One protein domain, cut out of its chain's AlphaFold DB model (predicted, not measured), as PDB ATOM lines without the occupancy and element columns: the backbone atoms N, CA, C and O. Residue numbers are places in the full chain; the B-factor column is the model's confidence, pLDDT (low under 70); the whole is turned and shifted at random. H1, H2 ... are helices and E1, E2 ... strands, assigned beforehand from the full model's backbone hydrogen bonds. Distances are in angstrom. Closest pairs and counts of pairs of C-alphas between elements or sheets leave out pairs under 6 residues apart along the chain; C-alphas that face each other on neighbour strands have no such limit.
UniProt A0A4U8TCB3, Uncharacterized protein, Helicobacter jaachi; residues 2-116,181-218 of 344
ATOM      1  N   LYS A   2     309.566 375.034 323.947       35.97
ATOM      2  CA  LYS A   2     310.259 375.625 322.772       35.97
ATOM      3  C   LYS A   2     310.870 374.581 321.813       35.97
ATOM      4  O   LYS A   2     310.667 374.673 320.612       35.97
ATOM      5  N   LYS A   3     311.517 373.536 322.353       47.66
ATOM      6  CA  LYS A   3     312.064 372.400 321.577       47.66
ATOM      7  C   LYS A   3     310.996 371.584 320.823       47.66
ATOM      8  O   LYS A   3     311.266 371.101 319.735       47.66
ATOM      9  N   LEU A   4     309.789 371.447 321.384       46.84
ATOM     10  CA  LEU A   4     308.670 370.717 320.770       46.84
ATOM     11  C   LEU A   4     308.064 371.519 319.612       46.84
ATOM     12  O   LEU A   4     307.828 370.961 318.549       46.84
ATOM     13  N   ILE A   5     307.875 372.830 319.800       46.72
ATOM     14  CA  ILE A   5     307.388 373.737 318.749       46.72
ATOM     15  C   ILE A   5     308.389 373.778 317.589       46.72
ATOM     16  O   ILE A   5     307.999 373.558 316.449       46.72
ATOM     17  N   ALA A   6     309.685 373.947 317.878       48.00
ATOM     18  CA  ALA A   6     310.740 373.911 316.860       48.00
ATOM     19  C   ALA A   6     310.783 372.579 316.086       48.00
ATOM     20  O   ALA A   6     311.090 372.562 314.901       48.00
ATOM     21  N   LEU A   7     310.439 371.463 316.733       52.62
ATOM     22  CA  LEU A   7     310.391 370.149 316.098       52.62
ATOM     23  C   LEU A   7     309.121 369.928 315.266       52.62
ATOM     24  O   LEU A   7     309.222 369.372 314.180       52.62
ATOM     25  N   ILE A   8     307.946 370.379 315.719       50.47
ATOM     26  CA  ILE A   8     306.720 370.354 314.901       50.47
ATOM     27  C   ILE A   8     306.928 371.199 313.637       50.47
ATOM     28  O   ILE A   8     306.619 370.738 312.540       50.47
ATOM     29  N   LEU A   9     307.537 372.381 313.777       51.66
ATOM     30  CA  LEU A   9     307.920 373.235 312.649       51.66
ATOM     31  C   LEU A   9     308.983 372.567 311.760       51.66
ATOM     32  O   LEU A   9     308.851 372.574 310.540       51.66
ATOM     33  N   GLY A  10     309.991 371.919 312.351       55.88
ATOM     34  CA  GLY A  10     311.024 371.178 311.622       55.88
ATOM     35  C   GLY A  10     310.489 369.973 310.844       55.88
ATOM     36  O   GLY A  10     310.888 369.742 309.706       55.88
ATOM     37  N   ILE A  11     309.550 369.221 311.420       63.50
ATOM     38  CA  ILE A  11     308.859 368.116 310.749       63.50
ATOM     39  C   ILE A  11     307.942 368.660 309.649       63.50
ATOM     40  O   ILE A  11     307.934 368.109 308.554       63.50
ATOM     41  N   GLY A  12     307.233 369.768 309.885       59.94
ATOM     42  CA  GLY A  12     306.472 370.461 308.843       59.94
ATOM     43  C   GLY A  12     307.350 370.861 307.652       59.94
ATOM     44  O   GLY A  12     306.998 370.591 306.506       59.94
ATOM     45  N   ALA A  13     308.545 371.396 307.918       61.78
ATOM     46  CA  ALA A  13     309.526 371.744 306.890       61.78
ATOM     47  C   ALA A  13     310.043 370.519 306.116       61.78
ATOM     48  O   ALA A  13     310.111 370.546 304.888       61.78
ATOM     49  N   LEU A  14     310.356 369.415 306.807       62.81
ATOM     50  CA  LEU A  14     310.715 368.141 306.168       62.81
ATOM     51  C   LEU A  14     309.633 367.660 305.200       62.81
ATOM     52  O   LEU A  14     309.931 367.189 304.100       62.81
ATOM     53  N   ILE A  15     308.378 367.779 305.622       66.69
ATOM     54  CA  ILE A  15     307.226 367.371 304.830       66.69
ATOM     55  C   ILE A  15     307.083 368.279 303.607       66.69
ATOM     56  O   ILE A  15     306.958 367.766 302.497       66.69
ATOM     57  N   ALA A  16     307.215 369.598 303.766       63.06
ATOM     58  CA  ALA A  16     307.199 370.543 302.650       63.06
ATOM     59  C   ALA A  16     308.266 370.224 301.583       63.06
ATOM     60  O   ALA A  16     307.976 370.263 300.389       63.06
ATOM     61  N   ILE A  17     309.470 369.802 301.988       62.31
ATOM     62  CA  ILE A  17     310.540 369.382 301.062       62.31
ATOM     63  C   ILE A  17     310.142 368.147 300.264       62.31
ATOM     64  O   ILE A  17     310.314 368.093 299.045       62.31
ATOM     65  N   ALA A  18     309.615 367.135 300.951       62.75
ATOM     66  CA  ALA A  18     309.175 365.911 300.301       62.75
ATOM     67  C   ALA A  18     308.034 366.174 299.313       62.75
ATOM     68  O   ALA A  18     307.995 365.560 298.247       62.75
ATOM     69  N   LEU A  19     307.153 367.121 299.644       65.38
ATOM     70  CA  LEU A  19     306.075 367.586 298.777       65.38
ATOM     71  C   LEU A  19     306.608 368.339 297.547       65.38
ATOM     72  O   LEU A  19     306.148 368.071 296.440       65.38
ATOM     73  N   GLY A  20     307.625 369.194 297.701       59.81
ATOM     74  CA  GLY A  20     308.287 369.861 296.574       59.81
ATOM     75  C   GLY A  20     308.891 368.873 295.567       59.81
ATOM     76  O   GLY A  20     308.674 368.977 294.361       59.81
ATOM     77  N   ILE A  21     309.570 367.829 296.054       63.78
ATOM     78  CA  ILE A  21     310.160 366.790 295.190       63.78
ATOM     79  C   ILE A  21     309.092 365.879 294.564       63.78
ATOM     80  O   ILE A  21     309.257 365.409 293.435       63.78
ATOM     81  N   PHE A  22     307.977 365.643 295.258       59.62
ATOM     82  CA  PHE A  22     306.875 364.830 294.740       59.62
ATOM     83  C   PHE A  22     306.291 365.400 293.435       59.62
ATOM     84  O   PHE A  22     306.018 364.636 292.511       59.62
ATOM     85  N   VAL A  23     306.175 366.723 293.306       57.41
ATOM     86  CA  VAL A  23     305.627 367.372 292.100       57.41
ATOM     87  C   VAL A  23     306.637 367.424 290.944       57.41
ATOM     88  O   VAL A  23     306.244 367.355 289.780       57.41
ATOM     89  N   SER A  24     307.943 367.519 291.223       55.72
ATOM     90  CA  SER A  24     308.975 367.635 290.176       55.72
ATOM     91  C   SER A  24     309.294 366.306 289.461       55.72
ATOM     92  O   SER A  24     309.998 366.287 288.445       55.72
ATOM     93  N   SER A  25     308.735 365.187 289.938       55.94
ATOM     94  CA  SER A  25     309.021 363.818 289.492       55.94
ATOM     95  C   SER A  25     307.931 363.214 288.587       55.94
ATOM     96  O   SER A  25     306.749 363.172 288.924       55.94
ATOM     97  N   LYS A  26     308.315 362.639 287.432       55.28
ATOM     98  CA  LYS A  26     307.389 361.920 286.530       55.28
ATOM     99  C   LYS A  26     307.044 360.506 287.044       55.28
ATOM    100  O   LYS A  26     307.617 359.508 286.614       55.28
ATOM    101  N   THR A  27     306.010 360.407 287.878       54.59
ATOM    102  CA  THR A  27     305.033 359.296 288.072       54.59
ATOM    103  C   THR A  27     305.439 357.841 288.376       54.59
ATOM    104  O   THR A  27     304.576 357.114 288.860       54.59
ATOM    105  N   LYS A  28     306.669 357.346 288.162       54.09
ATOM    106  CA  LYS A  28     306.989 355.918 288.454       54.09
ATOM    107  C   LYS A  28     307.916 355.667 289.643       54.09
ATOM    108  O   LYS A  28     307.823 354.602 290.242       54.09
ATOM    109  N   GLU A  29     308.737 356.636 290.034       66.12
ATOM    110  CA  GLU A  29     309.687 356.501 291.157       66.12
ATOM    111  C   GLU A  29     309.339 357.398 292.358       66.12
ATOM    112  O   GLU A  29     310.108 357.499 293.308       66.12
ATOM    113  N   MET A  30     308.151 358.009 292.345       70.38
ATOM    114  CA  MET A  30     307.756 359.083 293.267       70.38
ATOM    115  C   MET A  30     307.845 358.691 294.745       70.38
ATOM    116  O   MET A  30     308.460 359.402 295.528       70.38
ATOM    117  N   LYS A  31     307.283 357.535 295.129       76.19
ATOM    118  CA  LYS A  31     307.299 357.081 296.532       76.19
ATOM    119  C   LYS A  31     308.717 356.880 297.040       76.19
ATOM    120  O   LYS A  31     309.052 357.331 298.123       76.19
ATOM    121  N   SER A  32     309.539 356.225 296.221       79.44
ATOM    122  CA  SER A  32     310.936 355.941 296.542       79.44
ATOM    123  C   SER A  32     311.723 357.241 296.698       79.44
ATOM    124  O   SER A  32     312.480 357.388 297.649       79.44
ATOM    125  N   GLN A  33     311.498 358.221 295.821       76.88
ATOM    126  CA  GLN A  33     312.166 359.521 295.898       76.88
ATOM    127  C   GLN A  33     311.718 360.348 297.110       76.88
ATOM    128  O   GLN A  33     312.566 360.933 297.781       76.88
ATOM    129  N   MET A  34     310.420 360.367 297.432       77.62
ATOM    130  CA  MET A  34     309.914 361.020 298.645       77.62
ATOM    131  C   MET A  34     310.476 360.367 299.902       77.62
ATOM    132  O   MET A  34     310.995 361.058 300.770       77.62
ATOM    133  N   GLU A  35     310.422 359.037 299.971       86.94
ATOM    134  CA  GLU A  35     310.941 358.256 301.087       86.94
ATOM    135  C   GLU A  35     312.438 358.509 301.289       86.94
ATOM    136  O   GLU A  35     312.871 358.864 302.385       86.94
ATOM    137  N   GLN A  36     313.233 358.413 300.219       85.12
ATOM    138  CA  GLN A  36     314.667 358.704 300.256       85.12
ATOM    139  C   GLN A  36     314.948 360.137 300.702       85.12
ATOM    140  O   GLN A  36     315.871 360.365 301.479       85.12
ATOM    141  N   THR A  37     314.158 361.103 300.235       78.88
ATOM    142  CA  THR A  37     314.341 362.512 300.590       78.88
ATOM    143  C   THR A  37     314.008 362.762 302.051       78.88
ATOM    144  O   THR A  37     314.831 363.340 302.756       78.88
ATOM    145  N   LEU A  38     312.841 362.307 302.516       81.94
ATOM    146  CA  LEU A  38     312.414 362.442 303.911       81.94
ATOM    147  C   LEU A  38     313.453 361.845 304.850       81.94
ATOM    148  O   LEU A  38     313.890 362.508 305.787       81.94
ATOM    149  N   ASN A  39     313.898 360.624 304.553       87.88
ATOM    150  CA  ASN A  39     314.888 359.931 305.363       87.88
ATOM    151  C   ASN A  39     316.240 360.651 305.338       87.88
ATOM    152  O   ASN A  39     316.794 360.922 306.399       87.88
ATOM    153  N   LYS A  40     316.730 361.071 304.166       83.62
ATOM    154  CA  LYS A  40     317.989 361.825 304.049       83.62
ATOM    155  C   LYS A  40     317.949 363.159 304.797       83.62
ATOM    156  O   LYS A  40     318.936 363.558 305.413       83.62
ATOM    157  N   GLN A  41     316.835 363.883 304.730       77.00
ATOM    158  CA  GLN A  41     316.705 365.156 305.435       77.00
ATOM    159  C   GLN A  41     316.554 364.946 306.944       77.00
ATOM    160  O   GLN A  41     317.146 365.692 307.719       77.00
ATOM    161  N   MET A  42     315.847 363.901 307.376       81.94
ATOM    162  CA  MET A  42     315.760 363.539 308.789       81.94
ATOM    163  C   MET A  42     317.126 363.117 309.357       81.94
ATOM    164  O   MET A  42     317.495 363.547 310.448       81.94
ATOM    165  N   GLU A  43     317.935 362.366 308.603       84.94
ATOM    166  CA  GLU A  43     319.340 362.086 308.949       84.94
ATOM    167  C   GLU A  43     320.145 363.381 309.124       84.94
ATOM    168  O   GLU A  43     320.858 363.553 310.113       84.94
ATOM    169  N   ASN A  44     319.989 364.332 308.202       76.94
ATOM    170  CA  ASN A  44     320.672 365.621 308.274       76.94
ATOM    171  C   ASN A  44     320.241 366.422 309.518       76.94
ATOM    172  O   ASN A  44     321.090 366.912 310.262       76.94
ATOM    173  N   ILE A  45     318.937 366.507 309.800       73.94
ATOM    174  CA  ILE A  45     318.414 367.213 310.979       73.94
ATOM    175  C   ILE A  45     318.883 366.541 312.267       73.94
ATOM    176  O   ILE A  45     319.401 367.224 313.143       73.94
ATOM    177  N   THR A  46     318.764 365.219 312.385       76.81
ATOM    178  CA  THR A  46     319.204 364.492 313.589       76.81
ATOM    179  C   THR A  46     320.711 364.597 313.828       76.81
ATOM    180  O   THR A  46     321.140 364.619 314.978       76.81
ATOM    181  N   SER A  47     321.518 364.763 312.775       76.88
ATOM    182  CA  SER A  47     322.956 365.031 312.923       76.88
ATOM    183  C   SER A  47     323.272 366.421 313.500       76.88
ATOM    184  O   SER A  47     324.322 366.608 314.113       76.88
ATOM    185  N   LYS A  48     322.363 367.391 313.330       69.50
ATOM    186  CA  LYS A  48     322.517 368.787 313.777       69.50
ATOM    187  C   LYS A  48     321.753 369.102 315.061       69.50
ATOM    188  O   LYS A  48     322.129 370.004 315.803       69.50
ATOM    189  N   VAL A  49     320.680 368.365 315.330       68.19
ATOM    190  CA  VAL A  49     319.748 368.608 316.431       68.19
ATOM    191  C   VAL A  49     319.843 367.468 317.431       68.19
ATOM    192  O   VAL A  49     319.147 366.462 317.323       68.19
ATOM    193  N   ALA A  50     320.648 367.676 318.474       71.12
ATOM    194  CA  ALA A  50     320.838 366.705 319.555       71.12
ATOM    195  C   ALA A  50     319.548 366.367 320.336       71.12
ATOM    196  O   ALA A  50     319.526 365.415 321.109       71.12
ATOM    197  N   ALA A  51     318.469 367.139 320.151       76.75
ATOM    198  CA  ALA A  51     317.185 366.870 320.789       76.75
ATOM    199  C   ALA A  51     316.470 365.636 320.214       76.75
ATOM    200  O   ALA A  51     315.627 365.076 320.903       76.75
ATOM    201  N   ILE A  52     316.770 365.190 318.989       82.12
ATOM    202  CA  ILE A  52     316.165 363.971 318.430       82.12
ATOM    203  C   ILE A  52     317.081 362.792 318.745       82.12
ATOM    204  O   ILE A  52     318.152 362.658 318.159       82.12
ATOM    205  N   THR A  53     316.674 361.936 319.680       83.62
ATOM    206  CA  THR A  53     317.527 360.848 320.185       83.62
ATOM    207  C   THR A  53     317.386 359.561 319.391       83.62
ATOM    208  O   THR A  53     318.329 358.779 319.305       83.62
ATOM    209  N   SER A  54     316.218 359.324 318.797       89.75
ATOM    210  CA  SER A  54     316.002 358.216 317.868       89.75
ATOM    211  C   SER A  54     314.809 358.493 316.966       89.75
ATOM    212  O   SER A  54     313.904 359.249 317.320       89.75
ATOM    213  N   TRP A  55     314.802 357.873 315.793       92.50
ATOM    214  CA  TRP A  55     313.687 357.939 314.864       92.50
ATOM    215  C   TRP A  55     313.670 356.689 313.985       92.50
ATOM    216  O   TRP A  55     314.704 356.059 313.758       92.50
ATOM    217  N   GLU A  56     312.487 356.326 313.506       94.88
ATOM    218  CA  GLU A  56     312.309 355.285 312.502       94.88
ATOM    219  C   GLU A  56     312.135 355.914 311.116       94.88
ATOM    220  O   GLU A  56     311.421 356.919 311.005       94.88
ATOM    221  N   PRO A  57     312.716 355.315 310.059       93.81
ATOM    222  CA  PRO A  57     312.539 355.779 308.694       93.81
ATOM    223  C   PRO A  57     311.076 356.024 308.329       93.81
ATOM    224  O   PRO A  57     310.188 355.238 308.676       93.81
ATOM    225  N   PHE A  58     310.837 357.113 307.608       92.38
ATOM    226  CA  PHE A  58     309.588 357.324 306.903       92.38
ATOM    227  C   PHE A  58     309.412 356.217 305.872       92.38
ATOM    228  O   PHE A  58     310.369 355.834 305.198       92.38
ATOM    229  N   VAL A  59     308.181 355.729 305.756       92.31
ATOM    230  CA  VAL A  59     307.756 354.788 304.721       92.31
ATOM    231  C   VAL A  59     306.602 355.418 303.959       92.31
ATOM    232  O   VAL A  59     305.644 355.890 304.581       92.31
ATOM    233  N   CYS A  60     306.702 355.446 302.630       89.00
ATOM    234  CA  CYS A  60     305.692 356.049 301.763       89.00
ATOM    235  C   CYS A  60     304.808 354.989 301.087       89.00
ATOM    236  O   CYS A  60     305.275 354.136 300.329       89.00
ATOM    237  N   GLU A  61     303.498 355.081 301.294       86.81
ATOM    238  CA  GLU A  61     302.492 354.153 300.773       86.81
ATOM    239  C   GLU A  61     301.437 354.868 299.905       86.81
ATOM    240  O   GLU A  61     301.396 356.090 299.826       86.81
ATOM    241  N   GLY A  62     300.590 354.091 299.209       76.06
ATOM    242  CA  GLY A  62     299.460 354.619 298.420       76.06
ATOM    243  C   GLY A  62     299.806 355.052 296.983       76.06
ATOM    244  O   GLY A  62     300.899 355.529 296.717       76.06
ATOM    245  N   ILE A  63     298.954 354.727 295.998       64.12
ATOM    246  CA  ILE A  63     299.254 354.891 294.550       64.12
ATOM    247  C   ILE A  63     298.742 356.229 293.997       64.12
ATOM    248  O   ILE A  63     299.445 356.862 293.219       64.12
ATOM    249  N   LEU A  64     297.522 356.625 294.372       62.97
ATOM    250  CA  LEU A  64     296.867 357.861 293.914       62.97
ATOM    251  C   LEU A  64     296.917 358.964 294.976       62.97
ATOM    252  O   LEU A  64     297.097 360.126 294.643       62.97
ATOM    253  N   GLN A  65     296.790 358.575 296.243       72.50
ATOM    254  CA  GLN A  65     297.056 359.405 297.412       72.50
ATOM    255  C   GLN A  65     298.310 358.834 298.055       72.50
ATOM    256  O   GLN A  65     298.338 357.638 298.362       72.50
ATOM    257  N   VAL A  66     299.360 359.643 298.152       82.56
ATOM    258  CA  VAL A  66     300.629 359.222 298.749       82.56
ATOM    259  C   VAL A  66     300.647 359.675 300.198       82.56
ATOM    260  O   VAL A  66     300.468 360.861 300.469       82.56
ATOM    261  N   GLY A  67     300.863 358.727 301.104       88.50
ATOM    262  CA  GLY A  67     301.031 358.990 302.528       88.50
ATOM    263  C   GLY A  67     302.408 358.537 302.986       88.50
ATOM    264  O   GLY A  67     302.802 357.410 302.694       88.50
ATOM    265  N   CYS A  68     303.145 359.391 303.688       90.31
ATOM    266  CA  CYS A  68     304.484 359.082 304.184       90.31
ATOM    267  C   CYS A  68     304.528 359.231 305.697       90.31
ATOM    268  O   CYS A  68     304.248 360.307 306.223       90.31
ATOM    269  N   TYR A  69     304.910 358.160 306.394       93.12
ATOM    270  CA  TYR A  69     304.833 358.095 307.848       93.12
ATOM    271  C   TYR A  69     306.089 357.500 308.472       93.12
ATOM    272  O   TYR A  69     306.522 356.410 308.101       93.12
ATOM    273  N   SER A  70     306.627 358.190 309.474       93.81
ATOM    274  CA  SER A  70     307.551 357.618 310.445       93.81
ATOM    275  C   SER A  70     306.746 356.953 311.556       93.81
ATOM    276  O   SER A  70     305.807 357.525 312.126       93.81
ATOM    277  N   LYS A  71     307.113 355.712 311.876       94.25
ATOM    278  CA  LYS A  71     306.471 354.955 312.953       94.25
ATOM    279  C   LYS A  71     306.712 355.591 314.311       94.25
ATOM    280  O   LYS A  71     305.780 355.630 315.112       94.25
ATOM    281  N   GLN A  72     307.921 356.095 314.552       94.56
ATOM    282  CA  GLN A  72     308.294 356.677 315.830       94.56
ATOM    283  C   GLN A  72     309.410 357.713 315.682       94.56
ATOM    284  O   GLN A  72     310.408 357.466 315.012       94.56
ATOM    285  N   ILE A  73     309.274 358.835 316.385       90.62
ATOM    286  CA  ILE A  73     310.323 359.834 316.605       90.62
ATOM    287  C   ILE A  73     310.388 360.100 318.110       90.62
ATOM    288  O   ILE A  73     309.365 360.373 318.737       90.62
ATOM    289  N   VAL A  74     311.580 360.005 318.696       90.19
ATOM    290  CA  VAL A  74     311.828 360.258 320.120       90.19
ATOM    291  C   VAL A  74     312.631 361.539 320.271       90.19
ATOM    292  O   VAL A  74     313.697 361.707 319.675       90.19
ATOM    293  N   VAL A  75     312.105 362.439 321.092       84.81
ATOM    294  CA  VAL A  75     312.628 363.783 321.295       84.81
ATOM    295  C   VAL A  75     312.946 363.971 322.764       84.81
ATOM    296  O   VAL A  75     312.057 363.951 323.608       84.81
ATOM    297  N   ASN A  76     314.210 364.196 323.071       83.00
ATOM    298  CA  ASN A  76     314.647 364.544 324.404       83.00
ATOM    299  C   ASN A  76     314.316 366.011 324.722       83.00
ATOM    300  O   ASN A  76     314.686 366.942 323.996       83.00
ATOM    301  N   ILE A  77     313.585 366.216 325.814       74.50
ATOM    302  CA  ILE A  77     313.252 367.544 326.337       74.50
ATOM    303  C   ILE A  77     314.377 368.004 327.261       74.50
ATOM    304  O   ILE A  77     314.872 369.130 327.119       74.50
ATOM    305  N   ASP A  78     314.770 367.108 328.160       72.50
ATOM    306  CA  ASP A  78     315.843 367.212 329.139       72.50
ATOM    307  C   ASP A  78     316.310 365.802 329.549       72.50
ATOM    308  O   ASP A  78     315.811 364.795 329.042       72.50
ATOM    309  N   ASP A  79     317.255 365.723 330.483       73.94
ATOM    310  CA  ASP A  79     317.858 364.464 330.935       73.94
ATOM    311  C   ASP A  79     316.852 363.468 331.547       73.94
ATOM    312  O   ASP A  79     317.164 362.285 331.677       73.94
ATOM    313  N   TYR A  80     315.638 363.915 331.888       74.56
ATOM    314  CA  TYR A  80     314.631 363.131 332.599       74.56
ATOM    315  C   TYR A  80     313.323 362.972 331.826       74.56
ATOM    316  O   TYR A  80     312.423 362.288 332.308       74.56
ATOM    317  N   ALA A  81     313.179 363.565 330.641       80.00
ATOM    318  CA  ALA A  81     311.925 363.532 329.904       80.00
ATOM    319  C   ALA A  81     312.117 363.424 328.389       80.00
ATOM    320  O   ALA A  81     312.816 364.216 327.749       80.00
ATOM    321  N   ASN A  82     311.403 362.467 327.795       86.81
ATOM    322  CA  ASN A  82     311.335 362.250 326.359       86.81
ATOM    323  C   ASN A  82     309.893 362.394 325.867       86.81
ATOM    324  O   ASN A  82     308.964 361.832 326.443       86.81
ATOM    325  N   PHE A  83     309.704 363.089 324.753       87.06
ATOM    326  CA  PHE A  83     308.493 362.991 323.953       87.06
ATOM    327  C   PHE A  83     308.634 361.864 322.941       87.06
ATOM    328  O   PHE A  83     309.577 361.842 322.154       87.06
ATOM    329  N   ILE A  84     307.666 360.958 322.929       91.00
ATOM    330  CA  ILE A  84     307.522 359.935 321.903       91.00
ATOM    331  C   ILE A  84     306.376 360.347 320.993       91.00
ATOM    332  O   ILE A  84     305.237 360.490 321.435       91.00
ATOM    333  N   LEU A  85     306.689 360.520 319.716       91.56
ATOM    334  CA  LEU A  85     305.732 360.801 318.659       91.56
ATOM    335  C   LEU A  85     305.608 359.549 317.799       91.56
ATOM    336  O   LEU A  85     306.625 359.015 317.361       91.56
ATOM    337  N   ARG A  86     304.391 359.073 317.535       94.00
ATOM    338  CA  ARG A  86     304.159 357.911 316.670       94.00
ATOM    339  C   ARG A  86     303.183 358.215 315.556       94.00
ATOM    340  O   ARG A  86     302.231 358.978 315.720       94.00
ATOM    341  N   GLY A  87     303.425 357.571 314.417       92.88
ATOM    342  CA  GLY A  87     302.665 357.815 313.196       92.88
ATOM    343  C   GLY A  87     302.744 359.279 312.775       92.88
ATOM    344  O   GLY A  87     301.711 359.877 312.488       92.88
ATOM    345  N   VAL A  88     303.954 359.842 312.801       90.56
ATOM    346  CA  VAL A  88     304.238 361.209 312.355       90.56
ATOM    347  C   VAL A  88     304.365 361.194 310.844       90.56
ATOM    348  O   VAL A  88     305.162 360.426 310.307       90.56
ATOM    349  N   GLY A  89     303.617 362.033 310.148       89.44
ATOM    350  CA  GLY A  89     303.672 362.039 308.699       89.44
ATOM    351  C   GLY A  89     302.618 362.910 308.064       89.44
ATOM    352  O   GLY A  89     302.100 363.838 308.685       89.44
ATOM    353  N   PHE A  90     302.313 362.592 306.816       89.69
ATOM    354  CA  PHE A  90     301.325 363.313 306.038       89.69
ATOM    355  C   PHE A  90     300.664 362.428 304.993       89.69
ATOM    356  O   PHE A  90     301.261 361.452 304.540       89.69
ATOM    357  N   ASP A  91     299.472 362.837 304.577       89.38
ATOM    358  CA  ASP A  91     298.777 362.344 303.395       89.38
ATOM    359  C   ASP A  91     298.612 363.479 302.385       89.38
ATOM    360  O   ASP A  91     298.183 364.577 302.738       89.38
ATOM    361  N   ILE A  92     298.930 363.221 301.117       87.25
ATOM    362  CA  ILE A  92     298.641 364.144 300.016       87.25
ATOM    363  C   ILE A  92     297.240 363.841 299.494       87.25
ATOM    364  O   ILE A  92     297.009 362.792 298.881       87.25
ATOM    365  N   ASN A  93     296.317 364.774 299.710       86.88
ATOM    366  CA  ASN A  93     294.931 364.655 299.270       86.88
ATOM    367  C   ASN A  93     294.781 365.043 297.798       86.88
ATOM    368  O   ASN A  93     294.133 364.325 297.032       86.88
ATOM    369  N   SER A  94     295.398 366.157 297.396       85.25
ATOM    370  CA  SER A  94     295.426 366.620 296.010       85.25
ATOM    371  C   SER A  94     296.660 367.463 295.734       85.25
ATOM    372  O   SER A  94     297.205 368.104 296.632       85.25
ATOM    373  N   LEU A  95     297.083 367.468 294.475       83.31
ATOM    374  CA  LEU A  95     298.227 368.241 294.030       83.31
ATOM    375  C   LEU A  95     298.167 368.480 292.528       83.31
ATOM    376  O   LEU A  95     297.969 367.537 291.757       83.31
ATOM    377  N   ASP A  96     298.368 369.727 292.131       84.00
ATOM    378  CA  ASP A  96     298.522 370.137 290.742       84.00
ATOM    379  C   ASP A  96     299.672 371.151 290.599       84.00
ATOM    380  O   ASP A  96     300.540 371.251 291.463       84.00
ATOM    381  N   GLU A  97     299.742 371.846 289.463       84.12
ATOM    382  CA  GLU A  97     300.807 372.809 289.176       84.12
ATOM    383  C   GLU A  97     300.788 374.029 290.113       84.12
ATOM    384  O   GLU A  97     301.843 374.596 290.389       84.12
ATOM    385  N   HIS A  98     299.621 374.405 290.641       89.25
ATOM    386  CA  HIS A  98     299.404 375.636 291.401       89.25
ATOM    387  C   HIS A  98     298.802 375.403 292.790       89.25
ATOM    388  O   HIS A  98     298.739 376.340 293.582       89.25
ATOM    389  N   SER A  99     298.360 374.189 293.118       90.50
ATOM    390  CA  SER A  99     297.720 373.895 294.395       90.50
ATOM    391  C   SER A  99     298.218 372.609 295.043       90.50
ATOM    392  O   SER A  99     298.529 371.626 294.373       90.50
ATOM    393  N   LEU A 100     298.255 372.612 296.373       88.38
ATOM    394  CA  LEU A 100     298.528 371.456 297.218       88.38
ATOM    395  C   LEU A 100     297.457 371.379 298.304       88.38
ATOM    396  O   LEU A 100     297.177 372.377 298.960       88.38
ATOM    397  N   GLN A 101     296.933 370.182 298.557       90.75
ATOM    398  CA  GLN A 101     296.196 369.869 299.780       90.75
ATOM    399  C   GLN A 101     296.822 368.650 300.446       90.75
ATOM    400  O   GLN A 101     296.899 367.571 299.849       90.75
ATOM    401  N   ALA A 102     297.243 368.815 301.694       89.75
ATOM    402  CA  ALA A 102     297.842 367.764 302.498       89.75
ATOM    403  C   ALA A 102     297.240 367.745 303.903       89.75
ATOM    404  O   ALA A 102     296.829 368.773 304.434       89.75
ATOM    405  N   LEU A 103     297.219 366.567 304.514       90.62
ATOM    406  CA  LEU A 103     296.884 366.384 305.918       90.62
ATOM    407  C   LEU A 103     298.153 365.966 306.657       90.62
ATOM    408  O   LEU A 103     298.665 364.875 306.421       90.62
ATOM    409  N   LEU A 104     298.657 366.812 307.549       89.62
ATOM    410  CA  LEU A 104     299.767 366.489 308.444       89.62
ATOM    411  C   LEU A 104     299.219 365.824 309.703       89.62
ATOM    412  O   LEU A 104     298.272 366.324 310.301       89.62
ATOM    413  N   ASN A 105     299.825 364.727 310.138       90.62
ATOM    414  CA  ASN A 105     299.326 363.944 311.261       90.62
ATOM    415  C   ASN A 105     300.438 363.563 312.232       90.62
ATOM    416  O   ASN A 105     301.529 363.146 311.843       90.62
ATOM    417  N   VAL A 106     300.092 363.594 313.515       91.00
ATOM    418  CA  VAL A 106     300.784 362.874 314.580       91.00
ATOM    419  C   VAL A 106     299.734 362.069 315.333       91.00
ATOM    420  O   VAL A 106     298.925 362.624 316.077       91.00
ATOM    421  N   LYS A 107     299.723 360.754 315.095       93.69
ATOM    422  CA  LYS A 107     298.667 359.853 315.587       93.69
ATOM    423  C   LYS A 107     298.703 359.662 317.098       93.69
ATOM    424  O   LYS A 107     297.650 359.519 317.711       93.69
ATOM    425  N   GLU A 108     299.896 359.632 317.677       94.06
ATOM    426  CA  GLU A 108     300.092 359.509 319.119       94.06
ATOM    427  C   GLU A 108     301.274 360.377 319.556       94.06
ATOM    428  O   GLU A 108     302.335 360.377 318.932       94.06
ATOM    429  N   MET A 109     301.086 361.098 320.650       91.56
ATOM    430  CA  MET A 109     302.099 361.863 321.354       91.56
ATOM    431  C   MET A 109     302.068 361.451 322.823       91.56
ATOM    432  O   MET A 109     301.007 361.407 323.446       91.56
ATOM    433  N   LYS A 110     303.235 361.141 323.382       89.88
ATOM    434  CA  LYS A 110     303.371 360.711 324.772       89.88
ATOM    435  C   LYS A 110     304.578 361.370 325.416       89.88
ATOM    436  O   LYS A 110     305.659 361.381 324.834       89.88
ATOM    437  N   LEU A 111     304.400 361.879 326.630       87.12
ATOM    438  CA  LEU A 111     305.502 362.285 327.493       87.12
ATOM    439  C   LEU A 111     305.924 361.092 328.355       87.12
ATOM    440  O   LEU A 111     305.133 360.587 329.150       87.12
ATOM    441  N   GLU A 112     307.164 360.649 328.206       86.00
ATOM    442  CA  GLU A 112     307.790 359.668 329.084       86.00
ATOM    443  C   GLU A 112     308.801 360.365 329.981       86.00
ATOM    444  O   GLU A 112     309.774 360.942 329.501       86.00
ATOM    445  N   THR A 113     308.574 360.303 331.288       78.94
ATOM    446  CA  THR A 113     309.498 360.837 332.286       78.94
ATOM    447  C   THR A 113     310.201 359.711 333.018       78.94
ATOM    448  O   THR A 113     309.566 358.738 333.425       78.94
ATOM    449  N   GLN A 114     311.500 359.861 333.218       70.12
ATOM    450  CA  GLN A 114     312.267 359.072 334.165       70.12
ATOM    451  C   GLN A 114     312.102 359.697 335.550       70.12
ATOM    452  O   GLN A 114     312.139 360.919 335.706       70.12
ATOM    453  N   GLU A 115     311.868 358.863 336.557       65.31
ATOM    454  CA  GLU A 115     311.837 359.321 337.943       65.31
ATOM    455  C   GLU A 115     313.248 359.754 338.364       65.31
ATOM    456  O   GLU A 115     314.189 358.972 338.208       65.31
ATOM    457  N   PRO A 116     313.431 360.958 338.932       61.06
ATOM    458  CA  PRO A 116     314.688 361.299 339.578       61.06
ATOM    459  C   PRO A 116     314.910 360.362 340.775       61.06
ATOM    460  O   PRO A 116     314.061 360.277 341.661       61.06
ATOM    461  N   PHE A 181     306.994 383.833 292.079       88.75
ATOM    462  CA  PHE A 181     305.899 382.867 292.172       88.75
ATOM    463  C   PHE A 181     305.153 382.748 290.848       88.75
ATOM    464  O   PHE A 181     304.915 381.636 290.409       88.75
ATOM    465  N   SER A 182     304.946 383.843 290.113       87.00
ATOM    466  CA  SER A 182     304.264 383.827 288.804       87.00
ATOM    467  C   SER A 182     304.921 382.941 287.734       87.00
ATOM    468  O   SER A 182     304.298 382.605 286.729       87.00
ATOM    469  N   THR A 183     306.185 382.564 287.937       87.38
ATOM    470  CA  THR A 183     306.967 381.726 287.016       87.38
ATOM    471  C   THR A 183     307.288 380.345 287.580       87.38
ATOM    472  O   THR A 183     307.906 379.532 286.894       87.38
ATOM    473  N   GLN A 184     306.897 380.096 288.828       85.12
ATOM    474  CA  GLN A 184     307.149 378.858 289.544       85.12
ATOM    475  C   GLN A 184     305.865 378.042 289.632       85.12
ATOM    476  O   GLN A 184     304.770 378.593 289.653       85.12
ATOM    477  N   ASN A 185     306.001 376.724 289.690       83.75
ATOM    478  CA  ASN A 185     304.919 375.851 290.131       83.75
ATOM    479  C   ASN A 185     305.016 375.607 291.644       83.75
ATOM    480  O   ASN A 185     306.036 375.905 292.278       83.75
ATOM    481  N   ILE A 186     303.984 374.998 292.225       83.25
ATOM    482  CA  ILE A 186     303.924 374.734 293.667       83.25
ATOM    483  C   ILE A 186     305.101 373.869 294.161       83.25
ATOM    484  O   ILE A 186     305.545 374.030 295.292       83.25
ATOM    485  N   ALA A 187     305.677 373.019 293.299       75.31
ATOM    486  CA  ALA A 187     306.885 372.237 293.591       75.31
ATOM    487  C   ALA A 187     308.076 373.127 293.931       75.31
ATOM    488  O   ALA A 187     308.737 372.960 294.954       75.31
ATOM    489  N   GLN A 188     308.346 374.059 293.019       77.56
ATOM    490  CA  GLN A 188     309.482 374.964 293.071       77.56
ATOM    491  C   GLN A 188     309.315 375.935 294.231       77.56
ATOM    492  O   GLN A 188     310.287 376.232 294.916       77.56
ATOM    493  N   ILE A 189     308.079 376.363 294.500       79.50
ATOM    494  CA  ILE A 189     307.753 377.180 295.667       79.50
ATOM    495  C   ILE A 189     308.028 376.398 296.959       79.50
ATOM    496  O   ILE A 189     308.735 376.899 297.824       79.50
ATOM    497  N   LEU A 190     307.548 375.157 297.090       77.19
ATOM    498  CA  LEU A 190     307.802 374.315 298.266       77.19
ATOM    499  C   LEU A 190     309.299 374.060 298.506       77.19
ATOM    500  O   LEU A 190     309.772 374.123 299.643       77.19
ATOM    501  N   GLU A 191     310.057 373.806 297.439       70.62
ATOM    502  CA  GLU A 191     311.502 373.593 297.509       70.62
ATOM    503  C   GLU A 191     312.278 374.882 297.820       70.62
ATOM    504  O   GLU A 191     313.237 374.857 298.584       70.62
ATOM    505  N   GLU A 192     311.910 376.027 297.249       70.12
ATOM    506  CA  GLU A 192     312.662 377.265 297.461       70.12
ATOM    507  C   GLU A 192     312.261 378.015 298.726       70.12
ATOM    508  O   GLU A 192     313.139 378.540 299.406       70.12
ATOM    509  N   PHE A 193     310.968 378.086 299.030       69.94
ATOM    510  CA  PHE A 193     310.442 378.847 300.156       69.94
ATOM    511  C   PHE A 193     310.541 378.032 301.447       69.94
ATOM    512  O   PHE A 193     311.331 378.362 302.328       69.94
ATOM    513  N   TYR A 194     309.827 376.907 301.538       67.19
ATOM    514  CA  TYR A 194     309.752 376.148 302.788       67.19
ATOM    515  C   TYR A 194     311.041 375.384 303.113       67.19
ATOM    516  O   TYR A 194     311.422 375.324 304.278       67.19
ATOM    517  N   ALA A 195     311.750 374.821 302.124       62.47
ATOM    518  CA  ALA A 195     312.979 374.076 302.415       62.47
ATOM    519  C   ALA A 195     314.128 374.973 302.880       62.47
ATOM    520  O   ALA A 195     314.841 374.621 303.820       62.47
ATOM    521  N   LYS A 196     314.353 376.094 302.182       60.31
ATOM    522  CA  LYS A 196     315.527 376.939 302.423       60.31
ATOM    523  C   LYS A 196     315.342 377.762 303.688       60.31
ATOM    524  O   LYS A 196     316.188 377.666 304.568       60.31
ATOM    525  N   ILE A 197     314.209 378.447 303.829       57.97
ATOM    526  CA  ILE A 197     313.938 379.304 304.990       57.97
ATOM    527  C   ILE A 197     313.862 378.471 306.274       57.97
ATOM    528  O   ILE A 197     314.606 378.704 307.222       57.97
ATOM    529  N   MET A 198     313.034 377.420 306.301       53.59
ATOM    530  CA  MET A 198     312.781 376.706 307.557       53.59
ATOM    531  C   MET A 198     313.962 375.841 308.010       53.59
ATOM    532  O   MET A 198     314.141 375.662 309.215       53.59
ATOM    533  N   LEU A 199     314.782 375.304 307.095       53.22
ATOM    534  CA  LEU A 199     315.946 374.503 307.490       53.22
ATOM    535  C   LEU A 199     317.204 375.327 307.761       53.22
ATOM    536  O   LEU A 199     318.002 374.927 308.613       53.22
ATOM    537  N   GLN A 200     317.432 376.418 307.025       50.47
ATOM    538  CA  GLN A 200     318.674 377.179 307.159       50.47
ATOM    539  C   GLN A 200     318.621 378.115 308.370       50.47
ATOM    540  O   GLN A 200     319.579 378.102 309.144       50.47
ATOM    541  N   ASP A 201     317.488 378.771 308.636       47.41
ATOM    542  CA  ASP A 201     317.359 379.666 309.795       47.41
ATOM    543  C   ASP A 201     317.151 378.911 311.117       47.41
ATOM    544  O   ASP A 201     317.693 379.297 312.153       47.41
ATOM    545  N   THR A 202     316.427 377.785 311.104       46.97
ATOM    546  CA  THR A 202     316.112 377.044 312.342       46.97
ATOM    547  C   THR A 202     317.251 376.124 312.804       46.97
ATOM    548  O   THR A 202     317.375 375.865 314.004       46.97
ATOM    549  N   PHE A 203     318.095 375.613 311.892       45.28
ATOM    550  CA  PHE A 203     319.076 374.559 312.212       45.28
ATOM    551  C   PHE A 203     320.549 374.885 311.903       45.28
ATOM    552  O   PHE A 203     321.413 374.119 312.331       45.28
ATOM    553  N   ASN A 204     320.872 375.992 311.218       44.59
ATOM    554  CA  ASN A 204     322.259 376.413 310.947       44.59
ATOM    555  C   ASN A 204     322.637 377.744 311.628       44.59
ATOM    556  O   ASN A 204     323.441 378.499 311.090       44.59
ATOM    557  N   ALA A 205     322.151 378.017 312.842       43.00
ATOM    558  CA  ALA A 205     322.544 379.202 313.625       43.00
ATOM    559  C   ALA A 205     324.028 379.206 314.093       43.00
ATOM    560  O   ALA A 205     324.366 379.857 315.080       43.00
ATOM    561  N   GLY A 206     324.908 378.440 313.439       40.91
ATOM    562  CA  GLY A 206     326.258 378.132 313.906       40.91
ATOM    563  C   GLY A 206     327.414 378.639 313.051       40.91
ATOM    564  O   GLY A 206     328.451 378.923 313.629       40.91
ATOM    565  N   ASP A 207     327.291 378.788 311.729       35.41
ATOM    566  CA  ASP A 207     328.446 379.178 310.907       35.41
ATOM    567  C   ASP A 207     328.026 379.873 309.606       35.41
ATOM    568  O   ASP A 207     327.493 379.247 308.696       35.41
ATOM    569  N   GLY A 208     328.324 381.175 309.533       38.81
ATOM    570  CA  GLY A 208     328.711 381.893 308.316       38.81
ATOM    571  C   GLY A 208     327.773 381.868 307.101       38.81
ATOM    572  O   GLY A 208     327.882 380.991 306.255       38.81
ATOM    573  N   ALA A 209     327.021 382.964 306.951       42.47
ATOM    574  CA  ALA A 209     326.521 383.546 305.697       42.47
ATOM    575  C   ALA A 209     325.665 382.644 304.787       42.47
ATOM    576  O   ALA A 209     326.168 382.001 303.866       42.47
ATOM    577  N   VAL A 210     324.346 382.718 304.971       41.16
ATOM    578  CA  VAL A 210     323.361 382.459 303.916       41.16
ATOM    579  C   VAL A 210     322.291 383.544 304.024       41.16
ATOM    580  O   VAL A 210     321.874 383.848 305.138       41.16
ATOM    581  N   ASP A 211     321.936 384.133 302.881       43.34
ATOM    582  CA  ASP A 211     320.865 385.113 302.661       43.34
ATOM    583  C   ASP A 211     319.676 384.875 303.615       43.34
ATOM    584  O   ASP A 211     319.049 383.812 303.551       43.34
ATOM    585  N   SER A 212     319.388 385.816 304.524       49.06
ATOM    586  CA  SER A 212     318.239 385.691 305.435       49.06
ATOM    587  C   SER A 212     316.926 385.707 304.636       49.06
ATOM    588  O   SER A 212     316.912 386.052 303.453       49.06
ATOM    589  N   VAL A 213     315.785 385.360 305.254       49.47
ATOM    590  CA  VAL A 213     314.441 385.568 304.649       49.47
ATOM    591  C   VAL A 213     314.312 386.959 304.013       49.47
ATOM    592  O   VAL A 213     313.645 387.121 302.985       49.47
ATOM    593  N   ASP A 214     314.998 387.932 304.606       51.69
ATOM    594  CA  ASP A 214     315.051 389.327 304.190       51.69
ATOM    595  C   ASP A 214     315.704 389.512 302.806       51.69
ATOM    596  O   ASP A 214     315.148 390.195 301.943       51.69
ATOM    597  N   ASP A 215     316.794 388.796 302.516       55.03
ATOM    598  CA  ASP A 215     317.487 388.831 301.218       55.03
ATOM    599  C   ASP A 215     316.676 388.164 300.086       55.03
ATOM    600  O   ASP A 215     316.950 388.359 298.895       55.03
ATOM    601  N   MET A 216     315.636 387.390 300.421       62.59
ATOM    602  CA  MET A 216     314.815 386.682 299.434       62.59
ATOM    603  C   MET A 216     313.619 387.495 298.900       62.59
ATOM    604  O   MET A 216     312.982 387.077 297.920       62.59
ATOM    605  N   GLY A 217     313.339 388.666 299.491       72.75
ATOM    606  CA  GLY A 217     312.349 389.632 299.002       72.75
ATOM    607  C   GLY A 217     310.885 389.213 299.173       72.75
ATOM    608  O   GLY A 217     310.033 389.644 298.391       72.75
ATOM    609  N   TYR A 218     310.583 388.360 300.156       78.81
ATOM    610  CA  TYR A 218     309.210 387.965 300.470       78.81
ATOM    611  C   TYR A 218     308.472 389.072 301.219       78.81
ATOM    612  O   TYR A 218     309.004 389.699 302.137       78.81
TER     613      TYR A 218
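Overview. This is residues 2 to 116 and 181 to 218 of the 344 residues of an uncharacterized protein of Helicobacter jaachi (UniProt A0A4U8TCB3). A twisted antiparallel sheet of five strands curls round one long helix, H1, while H2 packs beside H1 and covers E1 and E2. H3 packs along H1 away from most of the sheet, and short H4 lies beyond H3, far from the sheet. The printed part has 153 residues, with four named helices and five named strands in the order H1 H2 E1 E2 E3 E4 E5 H3 H4, of mixed class. The sheet is branched at E3, and E2 E3 E4 E5 form a meander, each strand the antiparallel neighbour of the one before. The whole is compact, with a radius of gyration of the C-alphas of 16.3 A, and flat, spanning 56 by 40 by 20 A.

Along the chain. The strands are E1, residues 52 to 55, E2, residues 58 to 61, E3, residues 67 to 78 and 31.5 A long, E4, residues 81 to 95 and 38.7 A, and E5, residues 99 to 113 and 41.8 A. H1, residues 2 to 24, runs 33.6 A from C-alpha 2 at (310.259, 375.625, 322.772). H2, residues 30 to 48, is 27.1 A long and H3, residues 186 to 203, 23.9 A. H4, residues 213 to 216, ends with C-alpha 216 at (314.815, 386.682, 299.434).

Arrangement. E3 bends by 53 degrees at residue 71. E1 and E2 lie on one side of E3, with N 53 and O 74 at 3.0 A and N 59 and O 69 at 3.0 A within hydrogen-bond range. E4 lies on the other side of E3, with N 73 and O 85 at 2.8 A. E5 is beside E4, with N 84 and O 110 at 2.8 A. H1 is on the sheet, and its closest C-alphas to E4 are those of Ile 15 and Phe 90, 7.3 A apart. H2 is on the sheet at a height of 8.9 A, over E1 and E2. With residues 14 to 22 alone H1 touches H2, the closest C-alphas being those of Ala 18 and Met 34, 5.2 A apart; this helical hairpin has a shallow tilt of 31 degrees, opposite ways. H1 and H3 touch at the C-alphas of Gly 20 and Ala 187, 4.1 A apart, with a shallow tilt of 29 degrees, opposite ways. H3 only grazes the sheet, with residues 186 to 190. H4 is close to H3 but not clearly touching it, the closest C-alphas being those of Ile 197 and Val 213, 6.3 A apart. Every O i to N i+4 pair is within hydrogen-bond range in H2, 18 of 19 in H1 and 11 of 14 in H3, while H4 is too short for such a pair.

Size, cuts and confidence. The C-alphas of Pro 116 and Thr 183 are the two farthest apart, at 56.9 A. Residues 117 to 180 are not printed, and C-alphas 116 and 181 are 52.8 A apart across the cut. Of the links that are printed whole, none is long. The mean pLDDT of the printed part is 73.3, and residues 2 to 29, 48 to 49, 63 to 64, 115 to 116 and 193 to 216 are under 70.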